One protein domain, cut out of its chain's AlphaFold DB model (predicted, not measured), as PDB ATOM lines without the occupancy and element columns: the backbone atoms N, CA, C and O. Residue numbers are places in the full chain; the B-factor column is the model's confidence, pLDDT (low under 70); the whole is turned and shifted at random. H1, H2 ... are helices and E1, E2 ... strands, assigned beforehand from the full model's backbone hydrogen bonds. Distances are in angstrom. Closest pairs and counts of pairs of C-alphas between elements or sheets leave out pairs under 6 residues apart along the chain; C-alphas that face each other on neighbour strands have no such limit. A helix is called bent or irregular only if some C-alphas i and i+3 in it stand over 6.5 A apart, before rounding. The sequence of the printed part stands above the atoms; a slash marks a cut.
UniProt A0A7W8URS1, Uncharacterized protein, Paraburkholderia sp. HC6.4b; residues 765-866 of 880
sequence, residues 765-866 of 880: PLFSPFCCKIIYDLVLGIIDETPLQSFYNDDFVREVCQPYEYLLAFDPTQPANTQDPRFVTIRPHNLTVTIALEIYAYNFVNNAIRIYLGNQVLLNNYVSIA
ATOM      1  N   PRO A 765     170.053 164.583 117.319       93.88
ATOM      2  CA  PRO A 765     169.936 166.033 117.416       93.88
ATOM      3  C   PRO A 765     170.122 166.561 118.842       93.88
ATOM      4  O   PRO A 765     169.289 166.342 119.727       93.88
ATOM      5  N   LEU A 766     171.168 167.363 119.019       95.56
ATOM      6  CA  LEU A 766     171.386 168.205 120.194       95.56
ATOM      7  C   LEU A 766     171.126 169.673 119.846       95.56
ATOM      8  O   LEU A 766     171.049 170.031 118.669       95.56
ATOM      9  N   PHE A 767     171.018 170.544 120.846       95.56
ATOM     10  CA  PHE A 767     171.010 171.993 120.646       95.56
ATOM     11  C   PHE A 767     172.061 172.698 121.508       95.56
ATOM     12  O   PHE A 767     172.467 172.204 122.557       95.56
ATOM     13  N   SER A 768     172.505 173.863 121.040       96.62
ATOM     14  CA  SER A 768     173.408 174.754 121.771       96.62
ATOM     15  C   SER A 768     172.606 175.608 122.763       96.62
ATOM     16  O   SER A 768     171.842 176.464 122.311       96.62
ATOM     17  N   PRO A 769     172.743 175.436 124.095       96.56
ATOM     18  CA  PRO A 769     172.065 176.298 125.064       96.56
ATOM     19  C   PRO A 769     172.506 177.763 124.938       96.56
ATOM     20  O   PRO A 769     171.674 178.655 125.090       96.56
ATOM     21  N   PHE A 770     173.778 178.017 124.600       97.00
ATOM     22  CA  PHE A 770     174.302 179.367 124.371       97.00
ATOM     23  C   PHE A 770     173.607 180.052 123.187       97.00
ATOM     24  O   PHE A 770     173.070 181.149 123.328       97.00
ATOM     25  N   CYS A 771     173.567 179.386 122.027       96.06
ATOM     26  CA  CYS A 771     172.921 179.918 120.827       96.06
ATOM     27  C   CYS A 771     171.406 180.059 121.028       96.06
ATOM     28  O   CYS A 771     170.825 181.081 120.667       96.06
ATOM     29  N   CYS A 772     170.784 179.070 121.676       95.88
ATOM     30  CA  CYS A 772     169.349 179.049 121.926       95.88
ATOM     31  C   CYS A 772     168.925 180.269 122.744       95.88
ATOM     32  O   CYS A 772     168.036 181.009 122.324       95.88
ATOM     33  N   LYS A 773     169.622 180.544 123.852       96.00
ATOM     34  CA  LYS A 773     169.319 181.691 124.711       96.00
ATOM     35  C   LYS A 773     169.432 183.025 123.970       96.00
ATOM     36  O   LYS A 773     168.548 183.865 124.101       96.00
ATOM     37  N   ILE A 774     170.481 183.203 123.161       96.06
ATOM     38  CA  ILE A 774     170.677 184.421 122.357       96.06
ATOM     39  C   ILE A 774     169.534 184.602 121.350       96.06
ATOM     40  O   ILE A 774     169.004 185.702 121.219       96.06
ATOM     41  N   ILE A 775     169.124 183.534 120.660       94.94
ATOM     42  CA  ILE A 775     168.011 183.586 119.699       94.94
ATOM     43  C   ILE A 775     166.705 183.968 120.395       94.94
ATOM     44  O   ILE A 775     165.978 184.822 119.894       94.94
ATOM     45  N   TYR A 776     166.414 183.375 121.554       94.12
ATOM     46  CA  TYR A 776     165.226 183.732 122.331       94.12
ATOM     47  C   TYR A 776     165.259 185.191 122.789       94.12
ATOM     48  O   TYR A 776     164.248 185.879 122.676       94.12
ATOM     49  N   ASP A 777     166.407 185.694 123.238       94.19
ATOM     50  CA  ASP A 777     166.537 187.077 123.708       94.19
ATOM     51  C   ASP A 777     166.449 188.106 122.576       94.19
ATOM     52  O   ASP A 777     165.953 189.209 122.802       94.19
ATOM     53  N   LEU A 778     166.848 187.745 121.351       92.81
ATOM     54  CA  LEU A 778     166.574 188.539 120.147       92.81
ATOM     55  C   LEU A 778     165.070 188.565 119.841       92.81
ATOM     56  O   LEU A 778     164.480 189.634 119.723       92.81
ATOM     57  N   VAL A 779     164.410 187.399 119.812       90.19
ATOM     58  CA  VAL A 779     162.958 187.297 119.548       90.19
ATOM     59  C   VAL A 779     162.124 188.039 120.601       90.19
ATOM     60  O   VAL A 779     161.081 188.609 120.278       90.19
ATOM     61  N   LEU A 780     162.568 188.044 121.859       89.75
ATOM     62  CA  LEU A 780     161.912 188.742 122.968       89.75
ATOM     63  C   LEU A 780     162.276 190.237 123.051       89.75
ATOM     64  O   LEU A 780     161.716 190.939 123.896       89.75
ATOM     65  N   GLY A 781     163.184 190.733 122.204       88.75
ATOM     66  CA  GLY A 781     163.638 192.130 122.203       88.75
ATOM     67  C   GLY A 781     164.461 192.524 123.434       88.75
ATOM     68  O   GLY A 781     164.491 193.698 123.803       88.75
ATOM     69  N   ILE A 782     165.093 191.554 124.103       91.56
ATOM     70  CA  ILE A 782     166.000 191.771 125.241       91.56
ATOM     71  C   ILE A 782     167.356 192.284 124.739       91.56
ATOM     72  O   ILE A 782     167.944 193.174 125.354       91.56
ATOM     73  N   ILE A 783     167.840 191.745 123.617       91.31
ATOM     74  CA  ILE A 783     169.017 192.270 122.918       91.31
ATOM     75  C   ILE A 783     168.554 193.413 122.008       91.31
ATOM     76  O   ILE A 783     167.734 193.205 121.119       91.31
ATOM     77  N   ASP A 784     169.084 194.621 122.226       87.12
ATOM     78  CA  ASP A 784     168.816 195.766 121.351       87.12
ATOM     79  C   ASP A 784     169.455 195.528 119.978       87.12
ATOM     80  O   ASP A 784     170.677 195.422 119.852       87.12
ATOM     81  N   GLU A 785     168.623 195.443 118.942       86.12
ATOM     82  CA  GLU A 785     169.076 195.241 117.568       86.12
ATOM     83  C   GLU A 785     169.561 196.539 116.901       86.12
ATOM     84  O   GLU A 785     170.231 196.484 115.869       86.12
ATOM     85  N   THR A 786     169.289 197.716 117.479       85.44
ATOM     86  CA  THR A 786     169.667 199.019 116.895       85.44
ATOM     87  C   THR A 786     171.173 199.122 116.607       85.44
ATOM     88  O   THR A 786     171.541 199.520 115.496       85.44
ATOM     89  N   PRO A 787     172.081 198.717 117.521       86.75
ATOM     90  CA  PRO A 787     173.518 198.695 117.250       86.75
ATOM     91  C   PRO A 787     173.922 197.676 116.172       86.75
ATOM     92  O   PRO A 787     174.893 197.914 115.451       86.75
ATOM     93  N   LEU A 788     173.162 196.583 116.004       88.06
ATOM     94  CA  LEU A 788     173.439 195.515 115.028       88.06
ATOM     95  C   LEU A 788     173.242 195.966 113.573       88.06
ATOM     96  O   LEU A 788     173.763 195.333 112.655       88.06
ATOM     97  N   GLN A 789     172.514 197.067 113.357       84.75
ATOM     98  CA  GLN A 789     172.301 197.677 112.039       84.75
ATOM     99  C   GLN A 789     173.511 198.497 111.559       84.75
ATOM    100  O   GLN A 789     173.584 198.889 110.392       84.75
ATOM    101  N   SER A 790     174.467 198.769 112.452       83.12
ATOM    102  CA  SER A 790     175.721 199.462 112.150       83.12
ATOM    103  C   SER A 790     176.889 198.478 112.004       83.12
ATOM    104  O   SER A 790     176.785 197.311 112.368       83.12
ATOM    105  N   PHE A 791     178.015 198.925 111.440       81.44
ATOM    106  CA  PHE A 791     179.205 198.077 111.365       81.44
ATOM    107  C   PHE A 791     179.761 197.819 112.773       81.44
ATOM    108  O   PHE A 791     180.154 198.764 113.457       81.44
ATOM    109  N   TYR A 792     179.853 196.547 113.164       88.50
ATOM    110  CA  TYR A 792     180.454 196.107 114.421       88.50
ATOM    111  C   TYR A 792     181.566 195.074 114.179       88.50
ATOM    112  O   TYR A 792     181.582 194.380 113.162       88.50
ATOM    113  N   ASN A 793     182.527 194.998 115.101       91.06
ATOM    114  CA  ASN A 793     183.660 194.068 115.046       91.06
ATOM    115  C   ASN A 793     183.472 192.887 116.020       91.06
ATOM    116  O   ASN A 793     182.501 192.829 116.772       91.06
ATOM    117  N   ASP A 794     184.426 191.952 116.029       93.12
ATOM    118  CA  ASP A 794     184.386 190.778 116.914       93.12
ATOM    119  C   ASP A 794     184.367 191.156 118.408       93.12
ATOM    120  O   ASP A 794     183.783 190.427 119.205       93.12
ATOM    121  N   ASP A 795     184.961 192.288 118.799       93.25
ATOM    122  CA  ASP A 795     184.963 192.745 120.197       93.25
ATOM    123  C   ASP A 795     183.570 193.171 120.661       93.25
ATOM    124  O   ASP A 795     183.165 192.819 121.766       93.25
ATOM    125  N   PHE A 796     182.803 193.835 119.794       93.25
ATOM    126  CA  PHE A 796     181.404 194.150 120.072       93.25
ATOM    127  C   PHE A 796     180.561 192.877 120.239       93.25
ATOM    128  O   PHE A 796     179.748 192.786 121.154       93.25
ATOM    129  N   VAL A 797     180.785 191.850 119.406       93.56
ATOM    130  CA  VAL A 797     180.090 190.561 119.577       93.56
ATOM    131  C   VAL A 797     180.430 189.939 120.929       93.56
ATOM    132  O   VAL A 797     179.543 189.418 121.602       93.56
ATOM    133  N   ARG A 798     181.694 190.023 121.364       95.12
ATOM    134  CA  ARG A 798     182.090 189.524 122.685       95.12
ATOM    135  C   ARG A 798     181.408 190.279 123.819       95.12
ATOM    136  O   ARG A 798     180.928 189.629 124.737       95.12
ATOM    137  N   GLU A 799     181.317 191.603 123.727       94.31
ATOM    138  CA  GLU A 799     180.628 192.444 124.713       94.31
ATOM    139  C   GLU A 799     179.151 192.053 124.860       94.31
ATOM    140  O   GLU A 799     178.686 191.814 125.973       94.31
ATOM    141  N   VAL A 800     178.430 191.893 123.744       93.81
ATOM    142  CA  VAL A 800     177.013 191.484 123.767       93.81
ATOM    143  C   VAL A 800     176.847 190.049 124.281       93.81
ATOM    144  O   VAL A 800     175.895 189.756 125.003       93.81
ATOM    145  N   CYS A 801     177.766 189.142 123.941       96.19
ATOM    146  CA  CYS A 801     177.700 187.740 124.360       96.19
ATOM    147  C   CYS A 801     178.200 187.479 125.792       96.19
ATOM    148  O   CYS A 801     177.909 186.410 126.332       96.19
ATOM    149  N   GLN A 802     178.914 188.420 126.421       96.62
ATOM    150  CA  GLN A 802     179.529 188.248 127.744       96.62
ATOM    151  C   GLN A 802     178.555 187.721 128.821       96.62
ATOM    152  O   GLN A 802     178.927 186.803 129.556       96.62
ATOM    153  N   PRO A 803     177.295 188.203 128.924       96.50
ATOM    154  CA  PRO A 803     176.344 187.703 129.922       96.50
ATOM    155  C   PRO A 803     175.934 186.237 129.728       96.50
ATOM    156  O   PRO A 803     175.388 185.632 130.649       96.50
ATOM    157  N   TYR A 804     176.182 185.659 128.550       96.62
ATOM    158  CA  TYR A 804     175.778 184.303 128.176       96.62
ATOM    159  C   TYR A 804     176.918 183.284 128.279       96.62
ATOM    160  O   TYR A 804     176.668 182.084 128.180       96.62
ATOM    161  N   GLU A 805     178.160 183.717 128.518       96.56
ATOM    162  CA  GLU A 805     179.340 182.836 128.538       96.56
ATOM    163  C   GLU A 805     179.239 181.695 129.563       96.56
ATOM    164  O   GLU A 805     179.805 180.623 129.351       96.56
ATOM    165  N   TYR A 806     178.462 181.869 130.638       95.62
ATOM    166  CA  TYR A 806     178.221 180.807 131.622       95.62
ATOM    167  C   TYR A 806     177.563 179.554 131.010       95.62
ATOM    168  O   TYR A 806     177.740 178.452 131.534       95.62
ATOM    169  N   LEU A 807     176.834 179.696 129.894       96.38
ATOM    170  CA  LEU A 807     176.195 178.588 129.178       96.38
ATOM    171  C   LEU A 807     177.198 177.747 128.387       96.38
ATOM    172  O   LEU A 807     176.941 176.567 128.160       96.38
ATOM    173  N   LEU A 808     178.354 178.312 128.016       96.31
ATOM    174  CA  LEU A 808     179.381 177.591 127.259       96.31
ATOM    175  C   LEU A 808     179.861 176.362 128.034       96.31
ATOM    176  O   LEU A 808     180.044 175.303 127.448       96.31
ATOM    177  N   ALA A 809     179.946 176.434 129.367       96.00
ATOM    178  CA  ALA A 809     180.321 175.286 130.196       96.00
ATOM    179  C   ALA A 809     179.439 174.038 129.966       96.00
ATOM    180  O   ALA A 809     179.908 172.921 130.201       96.00
ATOM    181  N   PHE A 810     178.205 174.222 129.485       96.81
ATOM    182  CA  PHE A 810     177.218 173.176 129.205       96.81
ATOM    183  C   PHE A 810     177.020 172.891 127.713       96.81
ATOM    184  O   PHE A 810     176.279 171.977 127.359       96.81
ATOM    185  N   ASP A 811     177.632 173.679 126.836       96.31
ATOM    186  CA  ASP A 811     177.341 173.649 125.410       96.31
ATOM    187  C   ASP A 811     178.081 172.488 124.713       96.31
ATOM    188  O   ASP A 811     179.277 172.303 124.972       96.31
ATOM    189  N   PRO A 812     177.414 171.702 123.839       95.69
ATOM    190  CA  PRO A 812     178.010 170.535 123.174       95.69
ATOM    191  C   PRO A 812     179.101 170.892 122.151       95.69
ATOM    192  O   PRO A 812     179.790 170.009 121.647       95.69
ATOM    193  N   THR A 813     179.274 172.176 121.828       94.50
ATOM    194  CA  THR A 813     180.326 172.641 120.907       94.50
ATOM    195  C   THR A 813     181.673 172.861 121.590       94.50
ATOM    196  O   THR A 813     182.699 173.013 120.922       94.50
ATOM    197  N   GLN A 814     181.696 172.906 122.927       94.88
ATOM    198  CA  GLN A 814     182.919 173.207 123.659       94.88
ATOM    199  C   GLN A 814     183.875 172.011 123.705       94.88
ATOM    200  O   GLN A 814     183.423 170.865 123.752       94.88
ATOM    201  N   PRO A 815     185.200 172.248 123.804       91.94
ATOM    202  CA  PRO A 815     186.199 171.180 123.892       91.94
ATOM    203  C   PRO A 815     185.923 170.144 124.992       91.94
ATOM    204  O   PRO A 815     186.154 168.957 124.795       91.94
ATOM    205  N   ALA A 816     185.393 170.580 126.139       90.88
ATOM    206  CA  ALA A 816     185.075 169.697 127.264       90.88
ATOM    207  C   ALA A 816     183.837 168.808 127.037       90.88
ATOM    208  O   ALA A 816     183.656 167.841 127.768       90.88
ATOM    209  N   ASN A 817     182.995 169.135 126.051       92.56
ATOM    210  CA  ASN A 817     181.724 168.463 125.765       92.56
ATOM    211  C   ASN A 817     181.613 168.074 124.274       92.56
ATOM    212  O   ASN A 817     180.506 167.978 123.750       92.56
ATOM    213  N   THR A 818     182.740 167.946 123.565       87.38
ATOM    214  CA  THR A 818     182.760 167.788 122.102       87.38
ATOM    215  C   THR A 818     182.114 166.478 121.662       87.38
ATOM    216  O   THR A 818     182.357 165.427 122.249       87.38
ATOM    217  N   GLN A 819     181.333 166.550 120.587       92.06
ATOM    218  CA  GLN A 819     180.574 165.431 120.033       92.06
ATOM    219  C   GLN A 819     181.159 164.952 118.699       92.06
ATOM    220  O   GLN A 819     181.824 165.712 117.994       92.06
ATOM    221  N   ASP A 820     180.890 163.698 118.327       91.19
ATOM    222  CA  ASP A 820     181.305 163.158 117.030       91.19
ATOM    223  C   ASP A 820     180.328 163.606 115.920       91.19
ATOM    224  O   ASP A 820     179.168 163.174 115.908       91.19
ATOM    225  N   PRO A 821     180.768 164.436 114.953       90.75
ATOM    226  CA  PRO A 821     179.896 164.974 113.908       90.75
ATOM    227  C   PRO A 821     179.401 163.909 112.918       90.75
ATOM    228  O   PRO A 821     178.518 164.193 112.110       90.75
ATOM    229  N   ARG A 822     179.948 162.684 112.951       90.69
ATOM    230  CA  ARG A 822     179.438 161.552 112.158       90.69
ATOM    231  C   ARG A 822     178.102 161.029 112.677       90.69
ATOM    232  O   ARG A 822     177.385 160.384 111.920       90.69
ATOM    233  N   PHE A 823     177.790 161.298 113.942       93.25
ATOM    234  CA  PHE A 823     176.608 160.774 114.618       93.25
ATOM    235  C   PHE A 823     175.697 161.868 115.178       93.25
ATOM    236  O   PHE A 823     174.509 161.623 115.355       93.25
ATOM    237  N   VAL A 824     176.214 163.077 115.420       94.81
ATOM    238  CA  VAL A 824     175.476 164.177 116.063       94.81
ATOM    239  C   VAL A 824     175.286 165.366 115.125       94.81
ATOM    240  O   VAL A 824     176.173 165.721 114.352       94.81
ATOM    241  N   THR A 825     174.138 166.034 115.246       94.19
ATOM    242  CA  THR A 825     173.900 167.375 114.693       94.19
ATOM    243  C   THR A 825     173.573 168.361 115.811       94.19
ATOM    244  O   THR A 825     172.752 168.061 116.680       94.19
ATOM    245  N   ILE A 826     174.209 169.538 115.801       95.38
ATOM    246  CA  ILE A 826     173.999 170.586 116.809       95.38
ATOM    247  C   ILE A 826     173.147 171.706 116.206       95.38
ATOM    248  O   ILE A 826     173.557 172.425 115.290       95.38
ATOM    249  N   ARG A 827     171.937 171.843 116.744       94.62
ATOM    250  CA  ARG A 827     170.922 172.821 116.349       94.62
ATOM    251  C   ARG A 827     171.060 174.126 117.140       94.62
ATOM    252  O   ARG A 827     171.592 174.122 118.253       94.62
ATOM    253  N   PRO A 828     170.561 175.250 116.606       95.38
ATOM    254  CA  PRO A 828     170.703 176.544 117.254       95.38
ATOM    255  C   PRO A 828     169.666 176.765 118.359       95.38
ATOM    256  O   PRO A 828     169.911 177.567 119.247       95.38
ATOM    257  N   HIS A 829     168.538 176.049 118.339       94.00
ATOM    258  CA  HIS A 829     167.505 176.124 119.372       94.00
ATOM    259  C   HIS A 829     166.828 174.764 119.609       94.00
ATOM    260  O   HIS A 829     166.999 173.813 118.844       94.00
ATOM    261  N   ASN A 830     166.037 174.684 120.679       92.25
ATOM    262  CA  ASN A 830     165.389 173.469 121.189       92.25
ATOM    263  C   ASN A 830     164.053 173.100 120.500       92.25
ATOM    264  O   ASN A 830     163.388 172.151 120.908       92.25
ATOM    265  N   LEU A 831     163.639 173.855 119.479       90.31
ATOM    266  CA  LEU A 831     162.352 173.685 118.788       90.31
ATOM    267  C   LEU A 831     162.459 172.785 117.553       90.31
ATOM    268  O   LEU A 831     163.505 172.684 116.914       90.31
ATOM    269  N   THR A 832     161.333 172.178 117.174       84.50
ATOM    270  CA  THR A 832     161.183 171.439 115.909       84.50
ATOM    271  C   THR A 832     160.755 172.324 114.734       84.50
ATOM    272  O   THR A 832     160.766 171.860 113.597       84.50
ATOM    273  N   VAL A 833     160.391 173.583 114.997       86.12
ATOM    274  CA  VAL A 833     159.974 174.579 113.998       86.12
ATOM    275  C   VAL A 833     161.097 175.566 113.690       86.12
ATOM    276  O   VAL A 833     161.983 175.762 114.514       86.12
ATOM    277  N   THR A 834     161.039 176.213 112.528       89.44
ATOM    278  CA  THR A 834     161.982 177.271 112.151       89.44
ATOM    279  C   THR A 834     161.645 178.589 112.860       89.44
ATOM    280  O   THR A 834     160.486 179.006 112.845       89.44
ATOM    281  N   ILE A 835     162.640 179.270 113.439       89.69
ATOM    282  CA  ILE A 835     162.495 180.620 114.017       89.69
ATOM    283  C   ILE A 835     162.869 181.673 112.966       89.69
ATOM    284  O   ILE A 835     163.918 181.568 112.334       89.69
ATOM    285  N   ALA A 836     162.040 182.702 112.784       89.81
ATOM    286  CA  ALA A 836     162.349 183.821 111.894       89.81
ATOM    287  C   ALA A 836     163.051 184.955 112.663       89.81
ATOM    288  O   ALA A 836     162.523 185.429 113.667       89.81
ATOM    289  N   LEU A 837     164.213 185.404 112.178       90.12
ATOM    290  CA  LEU A 837     164.972 186.543 112.713       90.12
ATOM    291  C   LEU A 837     165.120 187.646 111.659       90.12
ATOM    292  O   LEU A 837     165.167 187.361 110.461       90.12
ATOM    293  N   GLU A 838     165.256 188.905 112.076       88.62
ATOM    294  CA  GLU A 838     165.669 189.972 111.157       88.62
ATOM    295  C   GLU A 838     167.077 189.708 110.593       88.62
ATOM    296  O   GLU A 838     167.895 189.006 111.188       88.62
ATOM    297  N   ILE A 839     167.395 190.290 109.429       88.44
ATOM    298  CA  ILE A 839     168.675 190.039 108.745       88.44
ATOM    299  C   ILE A 839     169.899 190.401 109.606       88.44
ATOM    300  O   ILE A 839     170.923 189.719 109.545       88.44
ATOM    301  N   TYR A 840     169.803 191.448 110.429       90.38
ATOM    302  CA  TYR A 840     170.894 191.887 111.301       90.38
ATOM    303  C   TYR A 840     171.072 190.956 112.505       90.38
ATOM    304  O   TYR A 840     172.204 190.559 112.791       90.38
ATOM    305  N   ALA A 841     169.972 190.523 113.131       90.81
ATOM    306  CA  ALA A 841     169.964 189.488 114.162       90.81
ATOM    307  C   ALA A 841     170.530 188.155 113.643       90.81
ATOM    308  O   ALA A 841     171.400 187.560 114.279       90.81
ATOM    309  N   TYR A 842     170.121 187.720 112.445       92.44
ATOM    310  CA  TYR A 842     170.656 186.517 111.801       92.44
ATOM    311  C   TYR A 842     172.180 186.600 111.621       92.44
ATOM    312  O   TYR A 842     172.916 185.681 111.988       92.44
ATOM    313  N   ASN A 843     172.676 187.729 111.099       90.94
ATOM    314  CA  ASN A 843     174.112 187.953 110.912       90.94
ATOM    315  C   ASN A 843     174.874 188.001 112.245       90.94
ATOM    316  O   ASN A 843     175.995 187.492 112.325       90.94
ATOM    317  N   PHE A 844     174.273 188.572 113.291       94.50
ATOM    318  CA  PHE A 844     174.847 188.591 114.634       94.50
ATOM    319  C   PHE A 844     175.000 187.183 115.212       94.50
ATOM    320  O   PHE A 844     176.098 186.818 115.633       94.50
ATOM    321  N   VAL A 845     173.953 186.357 115.144       94.50
ATOM    322  CA  VAL A 845     174.012 184.958 115.600       94.50
ATOM    323  C   VAL A 845     175.073 184.176 114.820       94.50
ATOM    324  O   VAL A 845     175.855 183.438 115.416       94.50
ATOM    325  N   ASN A 846     175.180 184.385 113.505       94.00
ATOM    326  CA  ASN A 846     176.214 183.746 112.689       94.00
ATOM    327  C   ASN A 846     177.642 184.144 113.132       94.00
ATOM    328  O   ASN A 846     178.540 183.302 113.205       94.00
ATOM    329  N   ASN A 847     177.858 185.412 113.501       93.88
ATOM    330  CA  ASN A 847     179.128 185.866 114.072       93.88
ATOM    331  C   ASN A 847     179.398 185.266 115.461       93.88
ATOM    332  O   ASN A 847     180.527 184.850 115.724       93.88
ATOM    333  N   ALA A 848     178.383 185.167 116.323       96.00
ATOM    334  CA  ALA A 848     178.506 184.525 117.633       96.00
ATOM    335  C   ALA A 848     178.880 183.038 117.500       96.00
ATOM    336  O   ALA A 848     179.796 182.572 118.177       96.00
ATOM    337  N   ILE A 849     178.255 182.314 116.564       96.25
ATOM    338  CA  ILE A 849     178.587 180.919 116.235       96.25
ATOM    339  C   ILE A 849     180.047 180.789 115.780       96.25
ATOM    340  O   ILE A 849     180.753 179.880 116.225       96.25
ATOM    341  N   ARG A 850     180.533 181.700 114.929       95.75
ATOM    342  CA  ARG A 850     181.937 181.704 114.486       95.75
ATOM    343  C   ARG A 850     182.909 181.931 115.644       95.75
ATOM    344  O   ARG A 850     183.947 181.276 115.689       95.75
ATOM    345  N   ILE A 851     182.603 182.876 116.533       95.44
ATOM    346  CA  ILE A 851     183.514 183.319 117.597       95.44
ATOM    347  C   ILE A 851     183.541 182.331 118.771       95.44
ATOM    348  O   ILE A 851     184.626 182.009 119.249       95.44
ATOM    349  N   TYR A 852     182.380 181.843 119.221       96.56
ATOM    350  CA  TYR A 852     182.253 181.036 120.442       96.56
ATOM    351  C   TYR A 852     182.068 179.534 120.197       96.56
ATOM    352  O   TYR A 852     182.458 178.728 121.040       96.56
ATOM    353  N   LEU A 853     181.475 179.147 119.061       95.06
ATOM    354  CA  LEU A 853     181.030 177.768 118.804       95.06
ATOM    355  C   LEU A 853     181.777 177.099 117.636       95.06
ATOM    356  O   LEU A 853     181.412 176.009 117.198       95.06
ATOM    357  N   GLY A 854     182.800 177.762 117.081       92.44
ATOM    358  CA  GLY A 854     183.676 177.207 116.047       92.44
ATOM    359  C   GLY A 854     182.965 176.774 114.759       92.44
ATOM    360  O   GLY A 854     183.440 175.856 114.094       92.44
ATOM    361  N   ASN A 855     181.835 177.402 114.408       92.75
ATOM    362  CA  ASN A 855     180.978 177.017 113.270       92.75
ATOM    363  C   ASN A 855     180.384 175.597 113.346       92.75
ATOM    364  O   ASN A 855     180.025 175.029 112.316       92.75
ATOM    365  N   GLN A 856     180.256 175.019 114.543       91.94
ATOM    366  CA  GLN A 856     179.680 173.678 114.719       91.94
ATOM    367  C   GLN A 856     178.140 173.665 114.745       91.94
ATOM    368  O   GLN A 856     177.533 172.606 114.605       91.94
ATOM    369  N   VAL A 857     177.499 174.828 114.912       93.62
ATOM    370  CA  VAL A 857     176.033 174.968 114.937       93.62
ATOM    371  C   VAL A 857     175.497 175.299 113.548       93.62
ATOM    372  O   VAL A 857     175.960 176.238 112.901       93.62
ATOM    373  N   LEU A 858     174.475 174.566 113.109       87.12
ATOM    374  CA  LEU A 858     173.841 174.767 111.805       87.12
ATOM    375  C   LEU A 858     172.629 175.697 111.927       87.12
ATOM    376  O   LEU A 858     171.650 175.333 112.559       87.12
ATOM    377  N   LEU A 859     172.648 176.871 111.287       88.88
ATOM    378  CA  LEU A 859     171.463 177.750 111.223       88.88
ATOM    379  C   LEU A 859     170.456 177.317 110.150       88.88
ATOM    380  O   LEU A 859     169.249 177.475 110.324       88.88
ATOM    381  N   ASN A 860     170.944 176.762 109.040       80.56
ATOM    382  CA  ASN A 860     170.112 176.395 107.895       80.56
ATOM    383  C   ASN A 860     169.033 175.381 108.295       80.56
ATOM    384  O   ASN A 860     169.323 174.408 108.986       80.56
ATOM    385  N   ASN A 861     167.804 175.594 107.815       84.06
ATOM    386  CA  ASN A 861     166.581 174.833 108.134       84.06
ATOM    387  C   ASN A 861     165.998 175.066 109.542       84.06
ATOM    388  O   ASN A 861     164.849 174.696 109.780       84.06
ATOM    389  N   TYR A 862     166.735 175.710 110.450       90.25
ATOM    390  CA  TYR A 862     166.292 175.980 111.825       90.25
ATOM    391  C   TYR A 862     166.013 177.466 112.067       90.25
ATOM    392  O   TYR A 862     165.082 177.809 112.785       90.25
ATOM    393  N   VAL A 863     166.732 178.361 111.390       90.50
ATOM    394  CA  VAL A 863     166.484 179.805 111.436       90.50
ATOM    395  C   VAL A 863     166.299 180.351 110.020       90.50
ATOM    396  O   VAL A 863     167.085 180.032 109.124       90.50
ATOM    397  N   SER A 864     165.272 181.174 109.812       90.00
ATOM    398  CA  SER A 864     165.008 181.893 108.559       90.00
ATOM    399  C   SER A 864     165.144 183.406 108.742       90.00
ATOM    400  O   SER A 864     165.096 183.920 109.858       90.00
ATOM    401  N   ILE A 865     165.325 184.130 107.636       85.56
ATOM    402  CA  ILE A 865     165.281 185.595 107.633       85.56
ATOM    403  C   ILE A 865     163.813 186.009 107.488       85.56
ATOM    404  O   ILE A 865     163.143 185.556 106.560       85.56
ATOM    405  N   ALA A 866     163.311 186.831 108.409       78.31
ATOM    406  CA  ALA A 866     161.944 187.340 108.381       78.31
ATOM    407  C   ALA A 866     161.696 188.195 107.122       78.31
ATOM    408  O   ALA A 866     162.521 189.038 106.760       78.31
TER     409      ALA A 866
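Overview. This is residues 765 to 866 of the 880 residues of an uncharacterized protein of Paraburkholderia sp. HC6.4b (UniProt A0A7W8URS1). Three helices form a small core, H1 and H3 side by side and running opposite ways, with the kinked H2 crossing over both of them, its residues 794 to 801 on H3 and its residues 804 to 810 on H1. Two separate small sheets go with this core: E3 and E4 on the far side of H1 and H3 from H2, and E1 and E2 at one end of the long axis, with the link of residues 780 to 793 at the other end. The printed part has 102 residues with three named helices and four named strands, in the order E1, H1, H2, E2, E3, H3, E4; each sheet has two parallel strands. The class is mixed, helices and strands, with 42 residues in helices and 13 in strands. The whole is compact, with a radius of gyration of the C-alphas of 13.0 A and spans of 38 by 28 by 19 A.

Arrangement. Strands E1, residues 765 to 767, and E2, residues 824 to 827, are parallel neighbours with 41 degrees between their directions. N 766 and O 825 are within hydrogen-bond range at 2.9 A, and so are N 827 and O 766 at 2.8 A. Between these strands along the chain come H1, residues 769 to 779, and H2, residues 794 to 810. E1, H1, H2 and E2 form a strand-helix-strand unit, two parallel neighbour strands with helices between them, and its crossover is right-handed. H1 touches residues 804 to 810 of H2 alone, closest at the C-alphas of Phe 770 and Leu 807, 5.2 A apart, at a steep tilt of 53 degrees, opposite ways. H3, residues 839 to 852, touches H1 at a shallow tilt of 18 degrees, opposite ways; the closest C-alphas are those of Leu 778 and Ala 841, 6.9 A apart. H3 touches residues 794 to 801 of H2 alone, at a steep tilt of 62 degrees, the same way, and the C-alphas of Val 797 and Ala 848 come closest at 6.5 A. The second sheet has E3, residues 835 to 837, and E4, residues 863 to 865, parallel with 38 degrees between their directions. In it N 837 and O 864 are 2.9 A apart, as are N 864 and O 835, both within hydrogen-bond range. E3, H3 and E4 form a second strand-helix-strand unit, also with a right-handed crossover. E2 and E4 are apart, and so are H2 and E3. In H1 and H3 every O i to N i+4 pair is within hydrogen-bond range; in H2 6 of 13 are, beside 11 of 14 O i to N i+3 pairs.

Along the chain. E1 begins at C-alpha 765, (169.936, 166.033, 117.416). H1 measures 15.3 A from first to last C-alpha. H2 measures 22.6 A, from C-alpha 794 at (184.386, 190.778, 116.914) to C-alpha 810; it has a kink of 80 degrees near residue 803 and is irregular, with C-alphas 803 and 806 7.3 A apart. E2 measures 9.8 A and H3 20.1 A. E4 ends at C-alpha 865, (165.281, 185.595, 107.633).

Size, cuts and confidence. The C-alphas of Thr 786 and Arg 822 are the two farthest apart, at 39.0 A. The printed part has no cut. The links from H1 to H2, 14 residues, and from H2 to E2, 13 residues, are long. The links from E1 to H1 and from E3 to H3 are tight. The mean pLDDT of the printed part is 92.1, and no printed residue is under 70.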